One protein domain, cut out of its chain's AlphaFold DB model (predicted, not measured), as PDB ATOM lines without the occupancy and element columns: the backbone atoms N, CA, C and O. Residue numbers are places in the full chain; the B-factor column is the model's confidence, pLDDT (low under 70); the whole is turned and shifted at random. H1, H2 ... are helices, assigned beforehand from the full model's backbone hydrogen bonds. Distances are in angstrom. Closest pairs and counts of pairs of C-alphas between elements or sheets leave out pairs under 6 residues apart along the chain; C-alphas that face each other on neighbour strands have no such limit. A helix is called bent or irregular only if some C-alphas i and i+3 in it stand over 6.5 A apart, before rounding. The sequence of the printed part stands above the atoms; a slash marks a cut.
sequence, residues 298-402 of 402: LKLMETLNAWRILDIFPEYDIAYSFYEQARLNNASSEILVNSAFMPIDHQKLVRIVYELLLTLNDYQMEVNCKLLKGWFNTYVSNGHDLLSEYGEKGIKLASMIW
ATOM      1  N   LEU A 298     122.171  74.162 114.395       86.12
ATOM      2  CA  LEU A 298     121.480  75.108 115.271       86.12
ATOM      3  C   LEU A 298     120.461  74.429 116.199       86.12
ATOM      4  O   LEU A 298     120.492  74.675 117.402       86.12
ATOM      5  N   LYS A 299     119.585  73.560 115.669       87.00
ATOM      6  CA  LYS A 299     118.568  72.871 116.482       87.00
ATOM      7  C   LYS A 299     119.221  71.935 117.498       87.00
ATOM      8  O   LYS A 299     118.748  71.851 118.632       87.00
ATOM      9  N   LEU A 300     120.316  71.273 117.116       88.75
ATOM     10  CA  LEU A 300     121.114  70.450 118.027       88.75
ATOM     11  C   LEU A 300     121.620  71.283 119.209       88.75
ATOM     12  O   LEU A 300     121.340  70.935 120.352       88.75
ATOM     13  N   MET A 301     122.281  72.416 118.954       90.06
ATOM     14  CA  MET A 301     122.797  73.278 120.028       90.06
ATOM     15  C   MET A 301     121.691  73.873 120.899       90.06
ATOM     16  O   MET A 301     121.822  73.879 122.120       90.06
ATOM     17  N   GLU A 302     120.585  74.334 120.304       89.31
ATOM     18  CA  GLU A 302     119.426  74.822 121.064       89.31
ATOM     19  C   GLU A 302     118.869  73.734 121.989       89.31
ATOM     20  O   GLU A 302     118.511  74.019 123.133       89.31
ATOM     21  N   THR A 303     118.845  72.481 121.524       90.06
ATOM     22  CA  THR A 303     118.367  71.345 122.316       90.06
ATOM     23  C   THR A 303     119.348  70.976 123.427       90.06
ATOM     24  O   THR A 303     118.931  70.856 124.575       90.06
ATOM     25  N   LEU A 304     120.648  70.878 123.130       91.62
ATOM     26  CA  LEU A 304     121.696  70.637 124.132       91.62
ATOM     27  C   LEU A 304     121.708  71.725 125.218       91.62
ATOM     28  O   LEU A 304     121.800  71.423 126.406       91.62
ATOM     29  N   ASN A 305     121.545  72.991 124.824       90.69
ATOM     30  CA  ASN A 305     121.432  74.116 125.748       90.69
ATOM     31  C   ASN A 305     120.149  74.037 126.591       90.69
ATOM     32  O   ASN A 305     120.185  74.259 127.800       90.69
ATOM     33  N   ALA A 306     119.010  73.679 125.984       90.06
ATOM     34  CA  ALA A 306     117.755  73.473 126.711       90.06
ATOM     35  C   ALA A 306     117.860  72.326 127.731       90.06
ATOM     36  O   ALA A 306     117.277  72.407 128.812       90.06
ATOM     37  N   TRP A 307     118.628  71.289 127.399       90.69
ATOM     38  CA  TRP A 307     118.945  70.164 128.276       90.69
ATOM     39  C   TRP A 307     120.027  70.489 129.313       90.69
ATOM     40  O   TRP A 307     120.196  69.716 130.247       90.69
ATOM     41  N   ARG A 308     120.702  71.645 129.197       88.94
ATOM     42  CA  ARG A 308     121.813  72.088 130.060       88.94
ATOM     43  C   ARG A 308     123.005  71.128 130.063       88.94
ATOM     44  O   ARG A 308     123.578  70.874 131.111       88.94
ATOM     45  N   ILE A 309     123.335  70.604 128.887       89.19
ATOM     46  CA  ILE A 309     124.468  69.689 128.679       89.19
ATOM     47  C   ILE A 309     125.380  70.158 127.539       89.19
ATOM     48  O   ILE A 309     126.127  69.376 126.964       89.19
ATOM     49  N   LEU A 310     125.248  71.418 127.118       88.94
ATOM     50  CA  LEU A 310     126.003  71.967 125.992       88.94
ATOM     51  C   LEU A 310     127.503  72.064 126.306       88.94
ATOM     52  O   LEU A 310     128.327  71.797 125.438       88.94
ATOM     53  N   ASP A 311     127.831  72.407 127.546       85.00
ATOM     54  CA  ASP A 311     129.181  72.547 128.095       85.00
ATOM     55  C   ASP A 311     129.983  71.238 128.103       85.00
ATOM     56  O   ASP A 311     131.210  71.271 128.038       85.00
ATOM     57  N   ILE A 312     129.300  70.090 128.094       86.12
ATOM     58  CA  ILE A 312     129.913  68.763 127.924       86.12
ATOM     59  C   ILE A 312     130.494  68.590 126.510       86.12
ATOM     60  O   ILE A 312     131.417  67.803 126.306       86.12
ATOM     61  N   PHE A 313     129.983  69.332 125.523       88.12
ATOM     62  CA  PHE A 313     130.407  69.247 124.129       88.12
ATOM     63  C   PHE A 313     131.107  70.548 123.696       88.12
ATOM     64  O   PHE A 313     130.470  71.433 123.110       88.12
ATOM     65  N   PRO A 314     132.426  70.688 123.936       85.50
ATOM     66  CA  PRO A 314     133.127  71.969 123.862       85.50
ATOM     67  C   PRO A 314     133.075  72.628 122.478       85.50
ATOM     68  O   PRO A 314     133.004  73.855 122.389       85.50
ATOM     69  N   GLU A 315     133.059  71.860 121.379       87.88
ATOM     70  CA  GLU A 315     132.916  72.457 120.044       87.88
ATOM     71  C   GLU A 315     131.552  73.132 119.855       87.88
ATOM     72  O   GLU A 315     131.459  74.179 119.213       87.88
ATOM     73  N   TYR A 316     130.494  72.547 120.417       90.25
ATOM     74  CA  TYR A 316     129.142  73.084 120.319       90.25
ATOM     75  C   TYR A 316     128.944  74.274 121.264       90.25
ATOM     76  O   TYR A 316     128.335  75.259 120.853       90.25
ATOM     77  N   ASP A 317     129.500  74.241 122.478       88.62
ATOM     78  CA  ASP A 317     129.426  75.365 123.425       88.62
ATOM     79  C   ASP A 317     130.097  76.637 122.885       88.62
ATOM     80  O   ASP A 317     129.491  77.717 122.829       88.62
ATOM     81  N   ILE A 318     131.326  76.500 122.373       88.19
ATOM     82  CA  ILE A 318     132.068  77.611 121.763       88.19
ATOM     83  C   ILE A 318     131.294  78.172 120.561       88.19
ATOM     84  O   ILE A 318     131.145  79.393 120.420       88.19
ATOM     85  N   ALA A 319     130.790  77.294 119.692       89.88
ATOM     86  CA  ALA A 319     130.069  77.697 118.493       89.88
ATOM     87  C   ALA A 319     128.730  78.383 118.810       89.88
ATOM     88  O   ALA A 319     128.388  79.387 118.180       89.88
ATOM     89  N   TYR A 320     127.998  77.890 119.807       89.69
ATOM     90  CA  TYR A 320     126.733  78.475 120.242       89.69
ATOM     91  C   TYR A 320     126.936  79.849 120.894       89.69
ATOM     92  O   TYR A 320     126.232  80.806 120.560       89.69
ATOM     93  N   SER A 321     127.957  79.981 121.746       87.44
ATOM     94  CA  SER A 321     128.359  81.261 122.340       87.44
ATOM     95  C   SER A 321     128.709  82.302 121.272       87.44
ATOM     96  O   SER A 321     128.287  83.459 121.362       87.44
ATOM     97  N   PHE A 322     129.428  81.891 120.221       87.69
ATOM     98  CA  PHE A 322     129.685  82.733 119.054       87.69
ATOM     99  C   PHE A 322     128.386  83.109 118.319       87.69
ATOM    100  O   PHE A 322     128.170  84.284 118.014       87.69
ATOM    101  N   TYR A 323     127.504  82.142 118.053       88.06
ATOM    102  CA  TYR A 323     126.249  82.368 117.332       88.06
ATOM    103  C   TYR A 323     125.338  83.386 118.033       88.06
ATOM    104  O   TYR A 323     124.809  84.289 117.380       88.06
ATOM    105  N   GLU A 324     125.197  83.299 119.357       86.56
ATOM    106  CA  GLU A 324     124.413  84.256 120.146       86.56
ATOM    107  C   GLU A 324     124.952  85.692 120.012       86.56
ATOM    108  O   GLU A 324     124.179  86.637 119.828       86.56
ATOM    109  N   GLN A 325     126.278  85.872 120.008       83.62
ATOM    110  CA  GLN A 325     126.907  87.181 119.793       83.62
ATOM    111  C   GLN A 325     126.707  87.684 118.354       83.62
ATOM    112  O   GLN A 325     126.321  88.842 118.145       83.62
ATOM    113  N   ALA A 326     126.903  86.799 117.373       83.88
ATOM    114  CA  ALA A 326     126.794  87.104 115.951       83.88
ATOM    115  C   ALA A 326     125.364  87.511 115.557       83.88
ATOM    116  O   ALA A 326     125.173  88.466 114.799       83.88
ATOM    117  N   ARG A 327     124.349  86.839 116.117       81.38
ATOM    118  CA  ARG A 327     122.928  87.145 115.888       81.38
ATOM    119  C   ARG A 327     122.534  88.526 116.416       81.38
ATOM    120  O   ARG A 327     121.675  89.182 115.827       81.38
ATOM    121  N   LEU A 328     123.157  88.984 117.501       79.12
ATOM    122  CA  LEU A 328     122.869  90.275 118.136       79.12
ATOM    123  C   LEU A 328     123.625  91.458 117.502       79.12
ATOM    124  O   LEU A 328     123.510  92.581 117.989       79.12
ATOM    125  N   ASN A 329     124.360  91.239 116.402       67.25
ATOM    126  CA  ASN A 329     125.225  92.235 115.752       67.25
ATOM    127  C   ASN A 329     126.259  92.856 116.705       67.25
ATOM    128  O   ASN A 329     126.640  94.019 116.543       67.25
ATOM    129  N   ASN A 330     126.737  92.097 117.696       61.16
ATOM    130  CA  ASN A 330     127.849  92.560 118.513       61.16
ATOM    131  C   ASN A 330     129.110  92.609 117.643       61.16
ATOM    132  O   ASN A 330     129.575  91.587 117.139       61.16
ATOM    133  N   ALA A 331     129.677  93.809 117.484       55.25
ATOM    134  CA  ALA A 331     130.880  94.075 116.684       55.25
ATOM    135  C   ALA A 331     132.149  93.346 117.187       55.25
ATOM    136  O   ALA A 331     133.196  93.439 116.552       55.25
ATOM    137  N   SER A 332     132.032  92.625 118.304       56.56
ATOM    138  CA  SER A 332     133.078  91.874 119.000       56.56
ATOM    139  C   SER A 332     132.713  90.388 119.122       56.56
ATOM    140  O   SER A 332     132.941  89.789 120.167       56.56
ATOM    141  N   SER A 333     132.057  89.815 118.109       59.66
ATOM    142  CA  SER A 333     131.764  88.377 118.099       59.66
ATOM    143  C   SER A 333     133.076  87.612 117.924       59.66
ATOM    144  O   SER A 333     133.680  87.658 116.852       59.66
ATOM    145  N   GLU A 334     133.544  86.962 118.986       66.44
ATOM    146  CA  GLU A 334     134.840  86.281 119.030       66.44
ATOM    147  C   GLU A 334     134.660  84.790 119.321       66.44
ATOM    148  O   GLU A 334     133.849  84.391 120.156       66.44
ATOM    149  N   ILE A 335     135.454  83.957 118.645       67.56
ATOM    150  CA  ILE A 335     135.582  82.540 118.989       67.56
ATOM    151  C   ILE A 335     136.616  82.448 120.107       67.56
ATOM    152  O   ILE A 335     137.826  82.450 119.866       67.56
ATOM    153  N   LEU A 336     136.127  82.407 121.341       64.44
ATOM    154  CA  LEU A 336     136.958  82.275 122.528       64.44
ATOM    155  C   LEU A 336     137.265  80.798 122.780       64.44
ATOM    156  O   LEU A 336     136.467  80.067 123.357       64.44
ATOM    157  N   VAL A 337     138.446  80.365 122.344       60.09
ATOM    158  CA  VAL A 337     138.954  79.019 122.618       60.09
ATOM    159  C   VAL A 337     139.710  79.053 123.944       60.09
ATOM    160  O   VAL A 337     140.890  79.400 123.985       60.09
ATOM    161  N   ASN A 338     139.037  78.716 125.043       54.12
ATOM    162  CA  ASN A 338     139.684  78.588 126.348       54.12
ATOM    163  C   ASN A 338     140.177  77.140 126.518       54.12
ATOM    164  O   ASN A 338     139.487  76.291 127.068       54.12
ATOM    165  N   SER A 339     141.379  76.843 126.018       50.28
ATOM    166  CA  SER A 339     141.940  75.480 125.947       50.28
ATOM    167  C   SER A 339     142.402  74.901 127.295       50.28
ATOM    168  O   SER A 339     143.259  74.020 127.327       50.28
ATOM    169  N   ALA A 340     141.948  75.454 128.419       47.91
ATOM    170  CA  ALA A 340     142.503  75.129 129.730       47.91
ATOM    171  C   ALA A 340     141.970  73.808 130.312       47.91
ATOM    172  O   ALA A 340     142.589  73.294 131.240       47.91
ATOM    173  N   PHE A 341     140.863  73.265 129.785       47.94
ATOM    174  CA  PHE A 341     140.125  72.196 130.469       47.94
ATOM    175  C   PHE A 341     139.699  70.994 129.606       47.94
ATOM    176  O   PHE A 341     139.445  69.949 130.189       47.94
ATOM    177  N   MET A 342     139.674  71.076 128.267       59.28
ATOM    178  CA  MET A 342     139.339  69.935 127.389       59.28
ATOM    179  C   MET A 342     140.071  70.002 126.037       59.28
ATOM    180  O   MET A 342     140.326  71.110 125.545       59.28
ATOM    181  N   PRO A 343     140.397  68.851 125.411       68.19
ATOM    182  CA  PRO A 343     140.842  68.813 124.022       68.19
ATOM    183  C   PRO A 343     139.699  69.254 123.095       68.19
ATOM    184  O   PRO A 343     138.558  68.847 123.269       68.19
ATOM    185  N   ILE A 344     140.009  70.104 122.114       78.94
ATOM    186  CA  ILE A 344     139.025  70.644 121.164       78.94
ATOM    187  C   ILE A 344     139.338  70.097 119.776       78.94
ATOM    188  O   ILE A 344     140.438  70.316 119.254       78.94
ATOM    189  N   ASP A 345     138.362  69.447 119.144       83.88
ATOM    190  CA  ASP A 345     138.448  69.106 117.730       83.88
ATOM    191  C   ASP A 345     138.196  70.362 116.886       83.88
ATOM    192  O   ASP A 345     137.071  70.752 116.557       83.88
ATOM    193  N   HIS A 346     139.294  71.011 116.502       82.69
ATOM    194  CA  HIS A 346     139.253  72.202 115.665       82.69
ATOM    195  C   HIS A 346     138.615  71.960 114.290       82.69
ATOM    196  O   HIS A 346     138.010  72.884 113.748       82.69
ATOM    197  N   GLN A 347     138.716  70.758 113.712       83.50
ATOM    198  CA  GLN A 347     138.097  70.479 112.412       83.50
ATOM    199  C   GLN A 347     136.577  70.400 112.546       83.50
ATOM    200  O   GLN A 347     135.852  70.997 111.743       83.50
ATOM    201  N   LYS A 348     136.096  69.717 113.587       86.06
ATOM    202  CA  LYS A 348     134.672  69.652 113.925       86.06
ATOM    203  C   LYS A 348     134.111  71.036 114.257       86.06
ATOM    204  O   LYS A 348     133.102  71.429 113.677       86.06
ATOM    205  N   LEU A 349     134.803  71.816 115.091       87.62
ATOM    206  CA  LEU A 349     134.408  73.190 115.419       87.62
ATOM    207  C   LEU A 349     134.299  74.071 114.165       87.62
ATOM    208  O   LEU A 349     133.325  74.806 114.007       87.62
ATOM    209  N   VAL A 350     135.262  73.983 113.242       86.75
ATOM    210  CA  VAL A 350     135.216  74.736 111.980       86.75
ATOM    211  C   VAL A 350     133.979  74.380 111.151       86.75
ATOM    212  O   VAL A 350     133.327  75.286 110.628       86.75
ATOM    213  N   ARG A 351     133.623  73.092 111.056       86.19
ATOM    214  CA  ARG A 351     132.408  72.643 110.353       86.19
ATOM    215  C   ARG A 351     131.141  73.222 110.987       86.19
ATOM    216  O   ARG A 351     130.330  73.818 110.284       86.19
ATOM    217  N   ILE A 352     131.020  73.125 112.311       88.88
ATOM    218  CA  ILE A 352     129.876  73.644 113.081       88.88
ATOM    219  C   ILE A 352     129.720  75.160 112.873       88.88
ATOM    220  O   ILE A 352     128.633  75.640 112.548       88.88
ATOM    221  N   VAL A 353     130.808  75.927 113.003       88.94
ATOM    222  CA  VAL A 353     130.796  77.389 112.811       88.94
ATOM    223  C   VAL A 353     130.441  77.762 111.369       88.94
ATOM    224  O   VAL A 353     129.696  78.717 111.144       88.94
ATOM    225  N   TYR A 354     130.943  77.016 110.385       87.31
ATOM    226  CA  TYR A 354     130.613  77.240 108.980       87.31
ATOM    227  C   TYR A 354     129.112  77.059 108.714       87.31
ATOM    228  O   TYR A 354     128.488  77.924 108.097       87.31
ATOM    229  N   GLU A 355     128.510  75.988 109.237       87.88
ATOM    230  CA  GLU A 355     127.069  75.753 109.116       87.88
ATOM    231  C   GLU A 355     126.250  76.847 109.813       87.88
ATOM    232  O   GLU A 355     125.281  77.358 109.250       87.88
ATOM    233  N   LEU A 356     126.679  77.297 110.995       88.38
ATOM    234  CA  LEU A 356     126.035  78.402 111.704       88.38
ATOM    235  C   LEU A 356     126.017  79.700 110.899       88.38
ATOM    236  O   LEU A 356     124.983  80.368 110.841       88.38
ATOM    237  N   LEU A 357     127.124  80.059 110.246       87.12
ATOM    238  CA  LEU A 357     127.183  81.259 109.405       87.12
ATOM    239  C   LEU A 357     126.154  81.213 108.268       87.12
ATOM    240  O   LEU A 357     125.592  82.251 107.915       87.12
ATOM    241  N   LEU A 358     125.850  80.025 107.735       86.62
ATOM    242  CA  LEU A 358     124.814  79.849 106.714       86.62
ATOM    243  C   LEU A 358     123.396  80.088 107.247       86.62
ATOM    244  O   LEU A 358     122.510  80.422 106.455       86.62
ATOM    245  N   THR A 359     123.165  79.951 108.555       86.50
ATOM    246  CA  THR A 359     121.859  80.235 109.178       86.50
ATOM    247  C   THR A 359     121.604  81.732 109.375       86.50
ATOM    248  O   THR A 359     120.450  82.155 109.459       86.50
ATOM    249  N   LEU A 360     122.656  82.557 109.379       85.88
ATOM    250  CA  LEU A 360     122.550  84.006 109.531       85.88
ATOM    251  C   LEU A 360     121.978  84.683 108.271       85.88
ATOM    252  O   LEU A 360     121.979  84.138 107.156       85.88
ATOM    253  N   ASN A 361     121.488  85.917 108.442       86.81
ATOM    254  CA  ASN A 361     121.119  86.757 107.302       86.81
ATOM    255  C   ASN A 361     122.368  87.247 106.543       86.81
ATOM    256  O   ASN A 361     123.472  87.245 107.086       86.81
ATOM    257  N   ASP A 362     122.199  87.689 105.293       84.00
ATOM    258  CA  ASP A 362     123.327  88.055 104.418       84.00
ATOM    259  C   ASP A 362     124.260  89.110 105.035       84.00
ATOM    260  O   ASP A 362     125.479  88.979 104.951       84.00
ATOM    261  N   TYR A 363     123.702  90.126 105.701       84.62
ATOM    262  CA  TYR A 363     124.494  91.178 106.341       84.62
ATOM    263  C   TYR A 363     125.332  90.633 107.507       84.62
ATOM    264  O   TYR A 363     126.531  90.901 107.598       84.62
ATOM    265  N   GLN A 364     124.714  89.840 108.384       84.50
ATOM    266  CA  GLN A 364     125.373  89.207 109.528       84.50
ATOM    267  C   GLN A 364     126.465  88.238 109.091       84.50
ATOM    268  O   GLN A 364     127.562  88.250 109.651       84.50
ATOM    269  N   MET A 365     126.176  87.432 108.073       85.38
ATOM    270  CA  MET A 365     127.134  86.516 107.475       85.38
ATOM    271  C   MET A 365     128.353  87.293 106.957       85.38
ATOM    272  O   MET A 365     129.471  87.003 107.366       85.38
ATOM    273  N   GLU A 366     128.156  88.338 106.147       83.88
ATOM    274  CA  GLU A 366     129.254  89.134 105.578       83.88
ATOM    275  C   GLU A 366     130.156  89.792 106.633       83.88
ATOM    276  O   GLU A 366     131.379  89.829 106.465       83.88
ATOM    277  N   VAL A 367     129.574  90.321 107.714       83.69
ATOM    278  CA  VAL A 367     130.337  90.933 108.814       83.69
ATOM    279  C   VAL A 367     131.174  89.880 109.541       83.69
ATOM    280  O   VAL A 367     132.384  90.062 109.689       83.69
ATOM    281  N   ASN A 368     130.565  88.760 109.939       82.94
ATOM    282  CA  ASN A 368     131.253  87.715 110.699       82.94
ATOM    283  C   ASN A 368     132.305  86.968 109.863       82.94
ATOM    284  O   ASN A 368     133.369  86.638 110.378       82.94
ATOM    285  N   CYS A 369     132.088  86.785 108.557       82.31
ATOM    286  CA  CYS A 369     133.090  86.183 107.667       82.31
ATOM    287  C   CYS A 369     134.386  86.989 107.619       82.31
ATOM    288  O   CYS A 369     135.478  86.424 107.656       82.31
ATOM    289  N   LYS A 370     134.277  88.323 107.563       81.81
ATOM    290  CA  LYS A 370     135.450  89.209 107.557       81.81
ATOM    291  C   LYS A 370     136.244  89.102 108.856       81.81
ATOM    292  O   LYS A 370     137.470  89.134 108.802       81.81
ATOM    293  N   LEU A 371     135.558  88.958 109.992       80.31
ATOM    294  CA  LEU A 371     136.190  88.771 111.301       80.31
ATOM    295  C   LEU A 371     136.891  87.410 111.396       80.31
ATOM    296  O   LEU A 371     138.032  87.327 111.845       80.31
ATOM    297  N   LEU A 372     136.238  86.349 110.918       82.06
ATOM    298  CA  LEU A 372     136.711  84.975 111.085       82.06
ATOM    299  C   LEU A 372     137.684  84.493 110.005       82.06
ATOM    300  O   LEU A 372     138.278  83.429 110.167       82.06
ATOM    301  N   LYS A 373     137.912  85.257 108.930       81.00
ATOM    302  CA  LYS A 373     138.818  84.880 107.826       81.00
ATOM    303  C   LYS A 373     140.200  84.414 108.306       81.00
ATOM    304  O   LYS A 373     140.708  83.397 107.841       81.00
ATOM    305  N   GLY A 374     140.809  85.128 109.257       77.06
ATOM    306  CA  GLY A 374     142.105  84.737 109.828       77.06
ATOM    307  C   GLY A 374     142.045  83.433 110.633       77.06
ATOM    308  O   GLY A 374     142.956  82.610 110.548       77.06
ATOM    309  N   TRP A 375     140.949  83.222 111.363       82.69
ATOM    310  CA  TRP A 375     140.723  82.020 112.163       82.69
ATOM    311  C   TRP A 375     140.514  80.784 111.276       82.69
ATOM    312  O   TRP A 375     141.230  79.800 111.442       82.69
ATOM    313  N   PHE A 376     139.646  80.856 110.260       81.19
ATOM    314  CA  PHE A 376     139.442  79.750 109.313       81.19
ATOM    315  C   PHE A 376     140.739  79.355 108.598       81.19
ATOM    316  O   PHE A 376     141.052  78.171 108.526       81.19
ATOM    317  N   ASN A 377     141.538  80.326 108.141       76.50
ATOM    318  CA  ASN A 377     142.821  80.052 107.477       76.50
ATOM    319  C   ASN A 377     143.863  79.382 108.390       76.50
ATOM    320  O   ASN A 377     144.821  78.796 107.893       76.50
ATOM    321  N   THR A 378     143.698  79.477 109.713       79.62
ATOM    322  CA  THR A 378     144.591  78.826 110.681       79.62
ATOM    323  C   THR A 378     144.293  77.328 110.798       79.62
ATOM    324  O   THR A 378     145.218  76.538 110.969       79.62
ATOM    325  N   TYR A 379     143.023  76.932 110.674       74.94
ATOM    326  CA  TYR A 379     142.565  75.563 110.941       74.94
ATOM    327  C   TYR A 379     142.114  74.793 109.689       74.94
ATOM    328  O   TYR A 379     142.035  73.568 109.726       74.94
ATOM    329  N   VAL A 380     141.868  75.477 108.566       70.44
ATOM    330  CA  VAL A 380     141.517  74.868 107.275       70.44
ATOM    331  C   VAL A 380     142.348  75.490 106.162       70.44
ATOM    332  O   VAL A 380     142.206  76.661 105.821       70.44
ATOM    333  N   SER A 381     143.207  74.665 105.566       59.88
ATOM    334  CA  SER A 381     144.128  75.072 104.505       59.88
ATOM    335  C   SER A 381     143.467  75.178 103.128       59.88
ATOM    336  O   SER A 381     143.984  75.915 102.297       59.88
ATOM    337  N   ASN A 382     142.338  74.496 102.887       57.06
ATOM    338  CA  ASN A 382     141.538  74.599 101.661       57.06
ATOM    339  C   ASN A 382     140.066  74.247 101.941       57.06
ATOM    340  O   ASN A 382     139.749  73.103 102.246       57.06
ATOM    341  N   GLY A 383     139.147  75.201 101.774       57.16
ATOM    342  CA  GLY A 383     137.704  75.020 101.993       57.16
ATOM    343  C   GLY A 383     136.961  74.111 101.009       57.16
ATOM    344  O   GLY A 383     135.732  74.109 100.992       57.16
ATOM    345  N   HIS A 384     137.678  73.363 100.165       59.06
ATOM    346  CA  HIS A 384     137.094  72.523  99.117       59.06
ATOM    347  C   HIS A 384     136.170  71.427  99.652       59.06
ATOM    348  O   HIS A 384     135.169  71.141  98.999       59.06
ATOM    349  N   ASP A 385     136.428  70.907 100.852       60.19
ATOM    350  CA  ASP A 385     135.585  69.877 101.468       60.19
ATOM    351  C   ASP A 385     134.247  70.441 101.988       60.19
ATOM    352  O   ASP A 385     133.242  69.742 101.994       60.19
ATOM    353  N   LEU A 386     134.204  71.731 102.349       62.47
ATOM    354  CA  LEU A 386     133.004  72.439 102.832       62.47
ATOM    355  C   LEU A 386     132.163  73.044 101.691       62.47
ATOM    356  O   LEU A 386     131.002  73.417 101.871       62.47
ATOM    357  N   LEU A 387     132.756  73.164 100.499       59.75
ATOM    358  CA  LEU A 387     132.173  73.813  99.324       59.75
ATOM    359  C   LEU A 387     131.067  72.979  98.654       59.75
ATOM    360  O   LEU A 387     130.114  73.550  98.123       59.75
ATOM    361  N   SER A 388     131.185  71.647  98.656       57.25
ATOM    362  CA  SER A 388     130.243  70.749  97.966       57.25
ATOM    363  C   SER A 388     128.983  70.417  98.764       57.25
ATOM    364  O   SER A 388     128.002  69.968  98.177       57.25
ATOM    365  N   GLU A 389     128.998  70.626 100.079       67.56
ATOM    366  CA  GLU A 389     127.960  70.128 100.991       67.56
ATOM    367  C   GLU A 389     126.755  71.082 101.118       67.56
ATOM    368  O   GLU A 389     125.626  70.635 101.302       67.56
ATOM    369  N   TYR A 390     126.954  72.391 100.906       70.81
ATOM    370  CA  TYR A 390     125.956  73.425 101.238       70.81
ATOM    371  C   TYR A 390     125.486  74.302 100.052       70.81
ATOM    372  O   TYR A 390     124.941  75.397 100.241       70.81
ATOM    373  N   GLY A 391     125.683  73.843  98.811       74.94
ATOM    374  CA  GLY A 391     125.147  74.481  97.597       74.94
ATOM    375  C   GLY A 391     125.619  75.927  97.354       74.94
ATOM    376  O   GLY A 391     126.709  76.324  97.758       74.94
ATOM    377  N   GLU A 392     124.801  76.747  96.679       76.62
ATOM    378  CA  GLU A 392     125.176  78.118  96.269       76.62
ATOM    379  C   GLU A 392     125.485  79.055  97.447       76.62
ATOM    380  O   GLU A 392     126.401  79.877  97.361       76.62
ATOM    381  N   LYS A 393     124.755  78.926  98.565       75.44
ATOM    382  CA  LYS A 393     124.988  79.740  99.769       75.44
ATOM    383  C   LYS A 393     126.313  79.359 100.440       75.44
ATOM    384  O   LYS A 393     127.047  80.248 100.865       75.44
ATOM    385  N   GLY A 394     126.657  78.065 100.433       78.56
ATOM    386  CA  GLY A 394     127.980  77.564 100.809       78.56
ATOM    387  C   GLY A 394     129.089  78.132  99.926       78.56
ATOM    388  O   GLY A 394     130.056  78.687 100.432       78.56
ATOM    389  N   ILE A 395     128.929  78.101  98.601       78.38
ATOM    390  CA  ILE A 395     129.924  78.664  97.670       78.38
ATOM    391  C   ILE A 395     130.137  80.167  97.914       78.38
ATOM    392  O   ILE A 395     131.278  80.637  97.938       78.38
ATOM    393  N   LYS A 396     129.054  80.922  98.150       79.75
ATOM    394  CA  LYS A 396     129.126  82.345  98.514       79.75
ATOM    395  C   LYS A 396     129.919  82.541  99.812       79.75
ATOM    396  O   LYS A 396     130.842  83.353  99.821       79.75
ATOM    397  N   LEU A 397     129.600  81.789 100.866       81.44
ATOM    398  CA  LEU A 397     130.284  81.852 102.161       81.44
ATOM    399  C   LEU A 397     131.783  81.543 102.032       81.44
ATOM    400  O   LEU A 397     132.628  82.317 102.480       81.44
ATOM    401  N   ALA A 398     132.118  80.458 101.339       79.69
ATOM    402  CA  ALA A 398     133.490  80.055 101.084       79.69
ATOM    403  C   ALA A 398     134.303  81.142 100.365       79.69
ATOM    404  O   ALA A 398     135.414  81.432 100.791       79.69
ATOM    405  N   SER A 399     133.737  81.800  99.344       79.50
ATOM    406  CA  SER A 399     134.411  82.893  98.617       79.50
ATOM    407  C   SER A 399     134.688  84.144  99.463       79.50
ATOM    408  O   SER A 399     135.490  84.998  99.087       79.50
ATOM    409  N   MET A 400     133.995  84.294 100.596       79.50
ATOM    410  CA  MET A 400     134.238  85.382 101.546       79.50
ATOM    411  C   MET A 400     135.343  85.018 102.545       79.50
ATOM    412  O   MET A 400     136.093  85.897 102.979       79.50
ATOM    413  N   ILE A 401     135.452  83.734 102.894       76.31
ATOM    414  CA  ILE A 401     136.418  83.205 103.862       76.31
ATOM    415  C   ILE A 401     137.785  82.993 103.202       76.31
ATOM    416  O   ILE A 401     138.776  83.545 103.680       76.31
ATOM    417  N   TRP A 402     137.840  82.276 102.082       75.62
ATOM    418  CA  TRP A 402     139.060  82.023 101.311       75.62
ATOM    419  C   TRP A 402     139.125  83.004 100.145       75.62
ATOM    420  O   TRP A 402     140.043  83.867 100.172       75.62
TER     421      TRP A 402
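AT A GLANCE: This is residues 298 to 402 of the 402 residues of an uncharacterized protein of Tritrichomonas foetus (UniProt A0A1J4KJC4). Helices H2, H3 and H4 stand in a triangle; H1 packs on H2 and, on the far side, H6 crosses the H3-H4 hairpin. The printed part has 105 residues with six named helices, H1 to H6: all helix. It is compact, radius of gyration of the C-alphas 13.3 A, spanning 35 by 27 by 25 A.

IN THESE COORDINATES: H1, residues 298 to 307, begins at C-alpha 298 (121.480, 75.108, 115.271). H2 is 314 to 327, H3 346 to 359, H4 362 to 379, 23.8 A long, H5 384 to 387, and H6 391 to 401, ending at (136.418, 83.205, 103.862). H4 is irregular: C-alphas 371 and 374 are 7.3 A apart.

HOW THE PARTS SIT: H2 touches H3, closest C-alphas Glu 315 and Leu 349, 4.9 A. H4 touches H6, closest C-alphas Lys 373 and Ile 401, 4.9 A. H5 touches H6. In H1, H2, H3 and H6 every O i to N i+4 pair is within hydrogen-bond range; in H4, 12 of 14.

THE WHOLE: Residues 328 to 345 make a long link. Residues 329 to 343 and 381 to 389 have pLDDT under 70.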